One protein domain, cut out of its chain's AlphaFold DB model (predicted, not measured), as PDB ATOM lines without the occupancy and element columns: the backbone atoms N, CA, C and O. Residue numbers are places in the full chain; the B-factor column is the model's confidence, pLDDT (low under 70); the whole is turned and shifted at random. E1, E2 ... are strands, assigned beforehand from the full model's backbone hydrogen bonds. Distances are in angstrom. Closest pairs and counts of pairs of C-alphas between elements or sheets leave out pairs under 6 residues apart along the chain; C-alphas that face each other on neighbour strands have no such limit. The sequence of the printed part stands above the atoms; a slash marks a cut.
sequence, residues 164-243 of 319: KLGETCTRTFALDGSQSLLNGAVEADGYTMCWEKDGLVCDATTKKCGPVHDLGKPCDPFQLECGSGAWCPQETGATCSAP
ATOM      1  N   LYS A 164     159.967 162.366 125.383       96.31
ATOM      2  CA  LYS A 164     159.278 162.871 124.189       96.31
ATOM      3  C   LYS A 164     157.781 162.618 124.290       96.31
ATOM      4  O   LYS A 164     157.338 161.759 125.043       96.31
ATOM      5  N   LEU A 165     157.002 163.332 123.479       96.88
ATOM      6  CA  LEU A 165     155.555 163.145 123.388       96.88
ATOM      7  C   LEU A 165     155.190 161.657 123.199       96.88
ATOM      8  O   LEU A 165     155.634 161.014 122.250       96.88
ATOM      9  N   GLY A 166     154.364 161.131 124.103       96.00
ATOM     10  CA  GLY A 166     153.877 159.753 124.124       96.00
ATOM     11  C   GLY A 166     154.768 158.736 124.848       96.00
ATOM     12  O   GLY A 166     154.306 157.613 125.068       96.00
ATOM     13  N   GLU A 167     155.999 159.090 125.233       95.25
ATOM     14  CA  GLU A 167     156.888 158.198 125.992       95.25
ATOM     15  C   GLU A 167     156.419 158.042 127.438       95.25
ATOM     16  O   GLU A 167     155.915 158.992 128.039       95.25
ATOM     17  N   THR A 168     156.614 156.848 128.003       93.38
ATOM     18  CA  THR A 168     156.370 156.595 129.425       93.38
ATOM     19  C   THR A 168     157.231 157.528 130.261       93.38
ATOM     20  O   THR A 168     158.428 157.663 130.013       93.38
ATOM     21  N   CYS A 169     156.626 158.164 131.253       93.56
ATOM     22  CA  CYS A 169     157.262 159.180 132.071       93.56
ATOM     23  C   CYS A 169     157.108 158.888 133.556       93.56
ATOM     24  O   CYS A 169     156.201 158.177 133.984       93.56
ATOM     25  N   THR A 170     157.999 159.482 134.345       92.81
ATOM     26  CA  THR A 170     158.006 159.321 135.801       92.81
ATOM     27  C   THR A 170     157.657 160.616 136.535       92.81
ATOM     28  O   THR A 170     157.228 160.556 137.678       92.81
ATOM     29  N   ARG A 171     157.871 161.793 135.935       91.06
ATOM     30  CA  ARG A 171     157.523 163.112 136.511       91.06
ATOM     31  C   ARG A 171     157.709 164.223 135.480       91.06
ATOM     32  O   ARG A 171     158.310 164.011 134.420       91.06
ATOM     33  N   THR A 172     157.225 165.399 135.839       90.88
ATOM     34  CA  THR A 172     157.389 166.654 135.106       90.88
ATOM     35  C   THR A 172     158.482 167.498 135.743       90.88
ATOM     36  O   THR A 172     158.595 167.545 136.969       90.88
ATOM     37  N   PHE A 173     159.285 168.153 134.912       88.19
ATOM     38  CA  PHE A 173     160.296 169.121 135.313       88.19
ATOM     39  C   PHE A 173     159.861 170.511 134.852       88.19
ATOM     40  O   PHE A 173     159.724 170.756 133.645       88.19
ATOM     41  N   ALA A 174     159.638 171.400 135.812       83.19
ATOM     42  CA  ALA A 174     159.121 172.730 135.555       83.19
ATOM     43  C   ALA A 174     160.193 173.695 135.054       83.19
ATOM     44  O   ALA A 174     161.400 173.441 135.158       83.19
ATOM     45  N   LEU A 175     159.754 174.843 134.537       74.19
ATOM     46  CA  LEU A 175     160.661 175.911 134.101       74.19
ATOM     47  C   LEU A 175     161.541 176.471 135.228       74.19
ATOM     48  O   LEU A 175     162.686 176.842 134.976       74.19
ATOM     49  N   ASP A 176     161.028 176.510 136.456       65.44
ATOM     50  CA  ASP A 176     161.736 177.021 137.637       65.44
ATOM     51  C   ASP A 176     162.670 175.987 138.297       65.44
ATOM     52  O   ASP A 176     163.337 176.280 139.289       65.44
ATOM     53  N   GLY A 177     162.750 174.775 137.737       72.62
ATOM     54  CA  GLY A 177     163.559 173.685 138.273       72.62
ATOM     55  C   GLY A 177     162.856 172.802 139.299       72.62
ATOM     56  O   GLY A 177     163.449 171.813 139.746       72.62
ATOM     57  N   SER A 178     161.613 173.122 139.668       75.00
ATOM     58  CA  SER A 178     160.789 172.245 140.492       75.00
ATOM     59  C   SER A 178     160.407 170.965 139.736       75.00
ATOM     60  O   SER A 178     160.505 170.863 138.510       75.00
ATOM     61  N   GLN A 179     160.034 169.935 140.492       81.69
ATOM     62  CA  GLN A 179     159.664 168.629 139.955       81.69
ATOM     63  C   GLN A 179     158.310 168.224 140.516       81.69
ATOM     64  O   GLN A 179     158.067 168.397 141.713       81.69
ATOM     65  N   SER A 180     157.459 167.636 139.674       81.75
ATOM     66  CA  SER A 180     156.227 167.013 140.151       81.75
ATOM     67  C   SER A 180     156.545 165.804 141.034       81.75
ATOM     68  O   SER A 180     157.658 165.259 141.026       81.75
ATOM     69  N   LEU A 181     155.537 165.348 141.776       77.31
ATOM     70  CA  LEU A 181     155.627 164.082 142.492       77.31
ATOM     71  C   LEU A 181     155.906 162.928 141.519       77.31
ATOM     72  O   LEU A 181     155.589 162.979 140.328       77.31
ATOM     73  N   LEU A 182     156.537 161.885 142.056       79.19
ATOM     74  CA  LEU A 182     156.890 160.681 141.316       79.19
ATOM     75  C   LEU A 182     155.615 159.946 140.879       79.19
ATOM     76  O   LEU A 182     154.905 159.344 141.683       79.19
ATOM     77  N   ASN A 183     155.352 159.985 139.581       70.94
ATOM     78  CA  ASN A 183     154.253 159.320 138.910       70.94
ATOM     79  C   ASN A 183     154.706 157.947 138.412       70.94
ATOM     80  O   ASN A 183     154.905 157.747 137.221       70.94
ATOM     81  N   GLY A 184     154.825 156.981 139.322       69.25
ATOM     82  CA  GLY A 184     155.024 155.572 138.968       69.25
ATOM     83  C   GLY A 184     156.342 154.968 139.440       69.25
ATOM     84  O   GLY A 184     157.136 155.599 140.138       69.25
ATOM     85  N   ALA A 185     156.530 153.695 139.090       73.69
ATOM     86  CA  ALA A 185     157.740 152.956 139.410       73.69
ATOM     87  C   ALA A 185     158.918 153.477 138.581       73.69
ATOM     88  O   ALA A 185     158.779 153.839 137.414       73.69
ATOM     89  N   VAL A 186     160.086 153.500 139.210       76.81
ATOM     90  CA  VAL A 186     161.352 153.771 138.537       76.81
ATOM     91  C   VAL A 186     161.703 152.526 137.743       76.81
ATOM     92  O   VAL A 186     161.824 151.448 138.326       76.81
ATOM     93  N   GLU A 187     161.835 152.653 136.428       79.75
ATOM     94  CA  GLU A 187     162.273 151.523 135.620       79.75
ATOM     95  C   GLU A 187     163.768 151.272 135.839       79.75
ATOM     96  O   GLU A 187     164.519 152.169 136.231       79.75
ATOM     97  N   ALA A 188     164.221 150.044 135.571       73.94
ATOM     98  CA  ALA A 188     165.639 149.689 135.674       73.94
ATOM     99  C   ALA A 188     166.530 150.619 134.821       73.94
ATOM    100  O   ALA A 188     167.665 150.920 135.185       73.94
ATOM    101  N   ASP A 189     165.961 151.137 133.733       75.56
ATOM    102  CA  ASP A 189     166.606 152.019 132.768       75.56
ATOM    103  C   ASP A 189     166.651 153.496 133.206       75.56
ATOM    104  O   ASP A 189     167.281 154.321 132.525       75.56
ATOM    105  N   GLY A 190     166.025 153.830 134.341       87.56
ATOM    106  CA  GLY A 190     166.039 155.145 134.973       87.56
ATOM    107  C   GLY A 190     164.690 155.870 134.980       87.56
ATOM    108  O   GLY A 190     163.630 155.279 135.159       87.56
ATOM    109  N   TYR A 191     164.754 157.193 134.848       89.75
ATOM    110  CA  TYR A 191     163.629 158.114 134.940       89.75
ATOM    111  C   TYR A 191     163.461 158.864 133.619       89.75
ATOM    112  O   TYR A 191     164.404 159.501 133.147       89.75
ATOM    113  N   THR A 192     162.245 158.895 133.082       93.75
ATOM    114  CA  THR A 192     161.914 159.726 131.917       93.75
ATOM    115  C   THR A 192     161.155 160.966 132.367       93.75
ATOM    116  O   THR A 192     160.073 160.869 132.950       93.75
ATOM    117  N   MET A 193     161.754 162.139 132.160       93.12
ATOM    118  CA  MET A 193     161.245 163.434 132.620       93.12
ATOM    119  C   MET A 193     160.594 164.178 131.463       93.12
ATOM    120  O   MET A 193     161.260 164.432 130.460       93.12
ATOM    121  N   CYS A 194     159.337 164.581 131.612       94.88
ATOM    122  CA  CYS A 194     158.705 165.510 130.676       94.88
ATOM    123  C   CYS A 194     159.055 166.932 131.103       94.88
ATOM    124  O   CYS A 194     158.972 167.248 132.286       94.88
ATOM    125  N   TRP A 195     159.490 167.774 130.176       92.31
ATOM    126  CA  TRP A 195     159.929 169.123 130.511       92.31
ATOM    127  C   TRP A 195     158.918 170.151 130.024       92.31
ATOM    128  O   TRP A 195     158.606 170.200 128.833       92.31
ATOM    129  N   GLU A 196     158.504 171.053 130.911       89.69
ATOM    130  CA  GLU A 196     157.575 172.130 130.552       89.69
ATOM    131  C   GLU A 196     158.146 173.057 129.477       89.69
ATOM    132  O   GLU A 196     157.403 173.553 128.635       89.69
ATOM    133  N   LYS A 197     159.475 173.244 129.431       88.00
ATOM    134  CA  LYS A 197     160.128 174.017 128.355       88.00
ATOM    135  C   LYS A 197     159.929 173.422 126.960       88.00
ATOM    136  O   LYS A 197     160.116 174.131 125.979       88.00
ATOM    137  N   ASP A 198     159.579 172.138 126.877       92.75
ATOM    138  CA  ASP A 198     159.200 171.463 125.628       92.75
ATOM    139  C   ASP A 198     157.690 171.451 125.395       92.75
ATOM    140  O   ASP A 198     157.218 170.818 124.453       92.75
ATOM    141  N   GLY A 199     156.924 172.104 126.268       93.19
ATOM    142  CA  GLY A 199     155.473 172.000 126.296       93.19
ATOM    143  C   GLY A 199     154.991 170.611 126.703       93.19
ATOM    144  O   GLY A 199     153.901 170.229 126.286       93.19
ATOM    145  N   LEU A 200     155.777 169.848 127.478       95.25
ATOM    146  CA  LEU A 200     155.427 168.491 127.899       95.25
ATOM    147  C   LEU A 200     155.221 168.369 129.413       95.25
ATOM    148  O   LEU A 200     156.046 168.833 130.197       95.25
ATOM    149  N   VAL A 201     154.184 167.630 129.807       93.31
ATOM    150  CA  VAL A 201     153.915 167.181 131.181       93.31
ATOM    151  C   VAL A 201     153.782 165.659 131.230       93.31
ATOM    152  O   VAL A 201     153.288 165.042 130.292       93.31
ATOM    153  N   CYS A 202     154.213 165.039 132.327       93.06
ATOM    154  CA  CYS A 202     153.892 163.658 132.648       93.06
ATOM    155  C   CYS A 202     152.459 163.503 133.181       93.06
ATOM    156  O   CYS A 202     152.218 163.747 134.363       93.06
ATOM    157  N   ASP A 203     151.533 163.063 132.326       90.69
ATOM    158  CA  ASP A 203     150.128 162.833 132.682       90.69
ATOM    159  C   ASP A 203     150.019 161.762 133.781       90.69
ATOM    160  O   ASP A 203     150.511 160.631 133.636       90.69
ATOM    161  N   ALA A 204     149.381 162.106 134.903       85.81
ATOM    162  CA  ALA A 204     149.329 161.215 136.056       85.81
ATOM    163  C   ALA A 204     148.465 159.964 135.842       85.81
ATOM    164  O   ALA A 204     148.671 158.974 136.552       85.81
ATOM    165  N   THR A 205     147.552 159.962 134.871       87.19
ATOM    166  CA  THR A 205     146.673 158.823 134.578       87.19
ATOM    167  C   THR A 205     147.327 157.861 133.592       87.19
ATOM    168  O   THR A 205     147.415 156.659 133.842       87.19
ATOM    169  N   THR A 206     147.808 158.383 132.468       91.62
ATOM    170  CA  THR A 206     148.376 157.596 131.370       91.62
ATOM    171  C   THR A 206     149.854 157.277 131.572       91.62
ATOM    172  O   THR A 206     150.364 156.378 130.902       91.62
ATOM    173  N   LYS A 207     150.530 157.986 132.491       91.75
ATOM    174  CA  LYS A 207     151.976 157.892 132.751       91.75
ATOM    175  C   LYS A 207     152.806 158.127 131.494       91.75
ATOM    176  O   LYS A 207     153.836 157.484 131.295       91.75
ATOM    177  N   LYS A 208     152.354 159.040 130.633       93.69
ATOM    178  CA  LYS A 208     153.038 159.416 129.392       93.69
ATOM    179  C   LYS A 208     153.291 160.911 129.330       93.69
ATOM    180  O   LYS A 208     152.497 161.696 129.843       93.69
ATOM    181  N   CYS A 209     154.372 161.304 128.663       95.88
ATOM    182  CA  CYS A 209     154.576 162.705 128.324       95.88
ATOM    183  C   CYS A 209     153.491 163.150 127.340       95.88
ATOM    184  O   CYS A 209     153.470 162.709 126.191       95.88
ATOM    185  N   GLY A 210     152.591 164.010 127.789       95.62
ATOM    186  CA  GLY A 210     151.574 164.678 126.986       95.62
ATOM    187  C   GLY A 210     151.886 166.166 126.836       95.62
ATOM    188  O   GLY A 210     152.810 166.662 127.479       95.62
ATOM    189  N   PRO A 211     151.139 166.889 125.989       96.00
ATOM    190  CA  PRO A 211     151.215 168.340 125.963       96.00
ATOM    191  C   PRO A 211     150.754 168.916 127.307       96.00
ATOM    192  O   PRO A 211     149.825 168.384 127.920       96.00
ATOM    193  N   VAL A 212     151.368 170.018 127.737       93.38
ATOM    194  CA  VAL A 212     150.852 170.812 128.861       93.38
ATOM    195  C   VAL A 212     149.394 171.219 128.616       93.38
ATOM    196  O   VAL A 212     148.978 171.455 127.480       93.38
ATOM    197  N   HIS A 213     148.603 171.280 129.678       93.12
ATOM    198  CA  HIS A 213     147.195 171.636 129.621       93.12
ATOM    199  C   HIS A 213     147.008 173.150 129.475       93.12
ATOM    200  O   HIS A 213     147.585 173.949 130.218       93.12
ATOM    201  N   ASP A 214     146.166 173.538 128.515       93.00
ATOM    202  CA  ASP A 214     145.749 174.925 128.317       93.00
ATOM    203  C   ASP A 214     144.882 175.430 129.482       93.00
ATOM    204  O   ASP A 214     144.262 174.657 130.218       93.00
ATOM    205  N   LEU A 215     144.753 176.754 129.596       93.44
ATOM    206  CA  LEU A 215     143.815 177.385 130.524       93.44
ATOM    207  C   LEU A 215     142.379 176.857 130.341       93.44
ATOM    208  O   LEU A 215     141.879 176.700 129.226       93.44
ATOM    209  N   GLY A 216     141.712 176.592 131.462       94.31
ATOM    210  CA  GLY A 216     140.365 176.031 131.541       94.31
ATOM    211  C   GLY A 216     140.285 174.519 131.312       94.31
ATOM    212  O   GLY A 216     139.192 173.959 131.410       94.31
ATOM    213  N   LYS A 217     141.395 173.830 131.012       94.81
ATOM    214  CA  LYS A 217     141.409 172.363 130.927       94.81
ATOM    215  C   LYS A 217     141.499 171.732 132.314       94.81
ATOM    216  O   LYS A 217     142.134 172.325 133.182       94.81
ATOM    217  N   PRO A 218     140.876 170.559 132.535       92.62
ATOM    218  CA  PRO A 218     141.034 169.816 133.779       92.62
ATOM    219  C   PRO A 218     142.506 169.565 134.093       92.62
ATOM    220  O   PRO A 218     143.301 169.371 133.175       92.62
ATOM    221  N   CYS A 219     142.840 169.562 135.375       91.31
ATOM    222  CA  CYS A 219     144.181 169.271 135.857       91.31
ATOM    223  C   CYS A 219     144.122 168.530 137.195       91.31
ATOM    224  O   CYS A 219     143.145 168.649 137.944       91.31
ATOM    225  N   ASP A 220     145.167 167.767 137.495       86.25
ATOM    226  CA  ASP A 220     145.375 167.156 138.802       86.25
ATOM    227  C   ASP A 220     146.089 168.155 139.745       86.25
ATOM    228  O   ASP A 220     147.205 168.594 139.448       86.25
ATOM    229  N   PRO A 221     145.498 168.511 140.905       82.38
ATOM    230  CA  PRO A 221     146.083 169.457 141.862       82.38
ATOM    231  C   PRO A 221     147.428 169.033 142.463       82.38
ATOM    232  O   PRO A 221     148.106 169.844 143.102       82.38
ATOM    233  N   PHE A 222     147.801 167.763 142.316       79.00
ATOM    234  CA  PHE A 222     149.065 167.214 142.797       79.00
ATOM    235  C   PHE A 222     150.139 167.167 141.706       79.00
ATOM    236  O   PHE A 222     151.246 166.679 141.954       79.00
ATOM    237  N   GLN A 223     149.827 167.671 140.509       79.44
ATOM    238  CA  GLN A 223     150.682 167.602 139.335       79.44
ATOM    239  C   GLN A 223     150.906 168.975 138.711       79.44
ATOM    240  O   GLN A 223     150.092 169.891 138.802       79.44
ATOM    241  N   LEU A 224     152.042 169.100 138.034       79.06
ATOM    242  CA  LEU A 224     152.407 170.288 137.269       79.06
ATOM    243  C   LEU A 224     151.921 170.120 135.825       79.06
ATOM    244  O   LEU A 224     152.720 169.906 134.922       79.06
ATOM    245  N   GLU A 225     150.600 170.097 135.627       85.38
ATOM    246  CA  GLU A 225     149.982 169.815 134.320       85.38
ATOM    247  C   GLU A 225     149.634 171.034 133.490       85.38
ATOM    248  O   GLU A 225     149.505 170.929 132.272       85.38
ATOM    249  N   CYS A 226     149.540 172.196 134.114       89.88
ATOM    250  CA  CYS A 226     149.173 173.416 133.425       89.88
ATOM    251  C   CYS A 226     150.371 174.028 132.693       89.88
ATOM    252  O   CYS A 226     151.500 173.981 133.175       89.88
ATOM    253  N   GLY A 227     150.125 174.604 131.513       84.56
ATOM    254  CA  GLY A 227     151.157 175.291 130.735       84.56
ATOM    255  C   GLY A 227     151.820 176.446 131.489       84.56
ATOM    256  O   GLY A 227     151.332 176.903 132.519       84.56
ATOM    257  N   SER A 228     152.939 176.939 130.952       77.06
ATOM    258  CA  SER A 228     153.782 177.948 131.605       77.06
ATOM    259  C   SER A 228     152.976 179.132 132.147       77.06
ATOM    260  O   SER A 228     152.320 179.846 131.383       77.06
ATOM    261  N   GLY A 229     153.066 179.348 133.458       77.94
ATOM    262  CA  GLY A 229     152.392 180.433 134.169       77.94
ATOM    263  C   GLY A 229     150.967 180.116 134.620       77.94
ATOM    264  O   GLY A 229     150.427 180.871 135.410       77.94
ATOM    265  N   ALA A 230     150.353 179.019 134.183       88.69
ATOM    266  CA  ALA A 230     149.072 178.572 134.717       88.69
ATOM    267  C   ALA A 230     149.266 177.675 135.951       88.69
ATOM    268  O   ALA A 230     150.313 177.056 136.132       88.69
ATOM    269  N   TRP A 231     148.240 177.576 136.793       87.38
ATOM    270  CA  TRP A 231     148.257 176.745 138.000       87.38
ATOM    271  C   TRP A 231     147.013 175.872 138.104       87.38
ATOM    272  O   TRP A 231     145.965 176.207 137.549       87.38
ATOM    273  N   CYS A 232     147.123 174.765 138.838       88.69
ATOM    274  CA  CYS A 232     145.998 173.888 139.133       88.69
ATOM    275  C   CYS A 232     145.492 174.106 140.573       88.69
ATOM    276  O   CYS A 232     146.242 173.852 141.522       88.69
ATOM    277  N   PRO A 233     144.249 174.584 140.772       86.75
ATOM    278  CA  PRO A 233     143.654 174.702 142.100       86.75
ATOM    279  C   PRO A 233     143.596 173.394 142.873       86.75
ATOM    280  O   PRO A 233     143.308 172.362 142.291       86.75
ATOM    281  N   GLN A 234     143.814 173.434 144.194       83.50
ATOM    282  CA  GLN A 234     143.709 172.258 145.073       83.50
ATOM    283  C   GLN A 234     142.254 171.887 145.385       83.50
ATOM    284  O   GLN A 234     141.847 171.808 146.542       83.50
ATOM    285  N   GLU A 235     141.466 171.673 144.338       83.81
ATOM    286  CA  GLU A 235     140.047 171.354 144.420       83.81
ATOM    287  C   GLU A 235     139.728 170.165 143.508       83.81
ATOM    288  O   GLU A 235     140.328 169.978 142.449       83.81
ATOM    289  N   THR A 236     138.774 169.329 143.912       82.12
ATOM    290  CA  THR A 236     138.326 168.209 143.079       82.12
ATOM    291  C   THR A 236     137.708 168.741 141.788       82.12
ATOM    292  O   THR A 236     136.742 169.499 141.833       82.12
ATOM    293  N   GLY A 237     138.229 168.308 140.636       85.19
ATOM    294  CA  GLY A 237     137.770 168.795 139.331       85.19
ATOM    295  C   GLY A 237     138.331 170.169 138.954       85.19
ATOM    296  O   GLY A 237     137.723 170.872 138.148       85.19
ATOM    297  N   ALA A 238     139.467 170.550 139.539       90.44
ATOM    298  CA  ALA A 238     140.178 171.766 139.195       90.44
ATOM    299  C   ALA A 238     140.505 171.859 137.701       90.44
ATOM    300  O   ALA A 238     140.685 170.862 136.995       90.44
ATOM    301  N   THR A 239     140.579 173.099 137.226       94.50
ATOM    302  CA  THR A 239     141.007 173.420 135.867       94.50
ATOM    303  C   THR A 239     142.166 174.402 135.901       94.50
ATOM    304  O   THR A 239     142.262 175.238 136.805       94.50
ATOM    305  N   CYS A 240     143.043 174.313 134.904       93.69
ATOM    306  CA  CYS A 240     144.189 175.192 134.768       93.69
ATOM    307  C   CYS A 240     143.744 176.649 134.735       93.69
ATOM    308  O   CYS A 240     143.004 177.078 133.851       93.69
ATOM    309  N   SER A 241     144.197 177.410 135.714       92.94
ATOM    310  CA  SER A 241     143.795 178.789 135.932       92.94
ATOM    311  C   SER A 241     144.961 179.726 135.657       92.94
ATOM    312  O   SER A 241     146.125 179.362 135.818       92.94
ATOM    313  N   ALA A 242     144.643 180.944 135.219       92.75
ATOM    314  CA  ALA A 242     145.641 181.991 135.070       92.75
ATOM    315  C   ALA A 242     146.239 182.330 136.448       92.75
ATOM    316  O   ALA A 242     145.533 182.223 137.460       92.75
ATOM    317  N   PRO A 243     147.513 182.740 136.505       89.56
ATOM    318  CA  PRO A 243     148.140 183.080 137.765       89.56
ATOM    319  C   PRO A 243     147.487 184.333 138.358       89.56
ATOM    320  O   PRO A 243     146.974 185.208 137.653       89.56
TER     321      PRO A 243
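AT A GLANCE: This is residues 164 to 243 of the 319 residues of an uncharacterized protein of Polyangiaceae bacterium (UniProt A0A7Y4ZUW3). This domain has little regular structure: two small two-stranded sheets sit together in one half, and the winding residues 212 to 243, with no named element, make the other. The 80 printed residues hold no named helix and strands E1, E2, E3, E4, just 14 residues, class all strand; E1 and E2 are parallel, E3 and E4 antiparallel. It is compact, radius of gyration of the C-alphas 11.7 A, spanning 37 by 24 by 20 A.

IN THESE COORDINATES: E1, residues 171 to 173, begins at C-alpha (157.523, 163.112, 136.511). E2 is residues 191 to 195, 12.4 A long. E3 is residues 200 to 202. E4, residues 209 to 211, ends at C-alpha (151.215, 168.340, 125.963).

HOW THE PARTS SIT: In E1 and E2, N 173 and O 194 are within hydrogen-bond range, 2.8 A. In hairpin E3 and E4, N 210 and O 201 are, 2.8 A. The closest C-alphas of E2 and E3, Cys 194 and Val 201, are 5.1 A apart. E1 and E4 are only just apart, closest 8.3 A.

THE WHOLE: The C-alphas farthest apart, Ala 188 and Ala 242, are 38.0 A apart. The printed part has no cut. The link E1 to E2 is long, 17 residues. Residues 176 and 184 have pLDDT under 70.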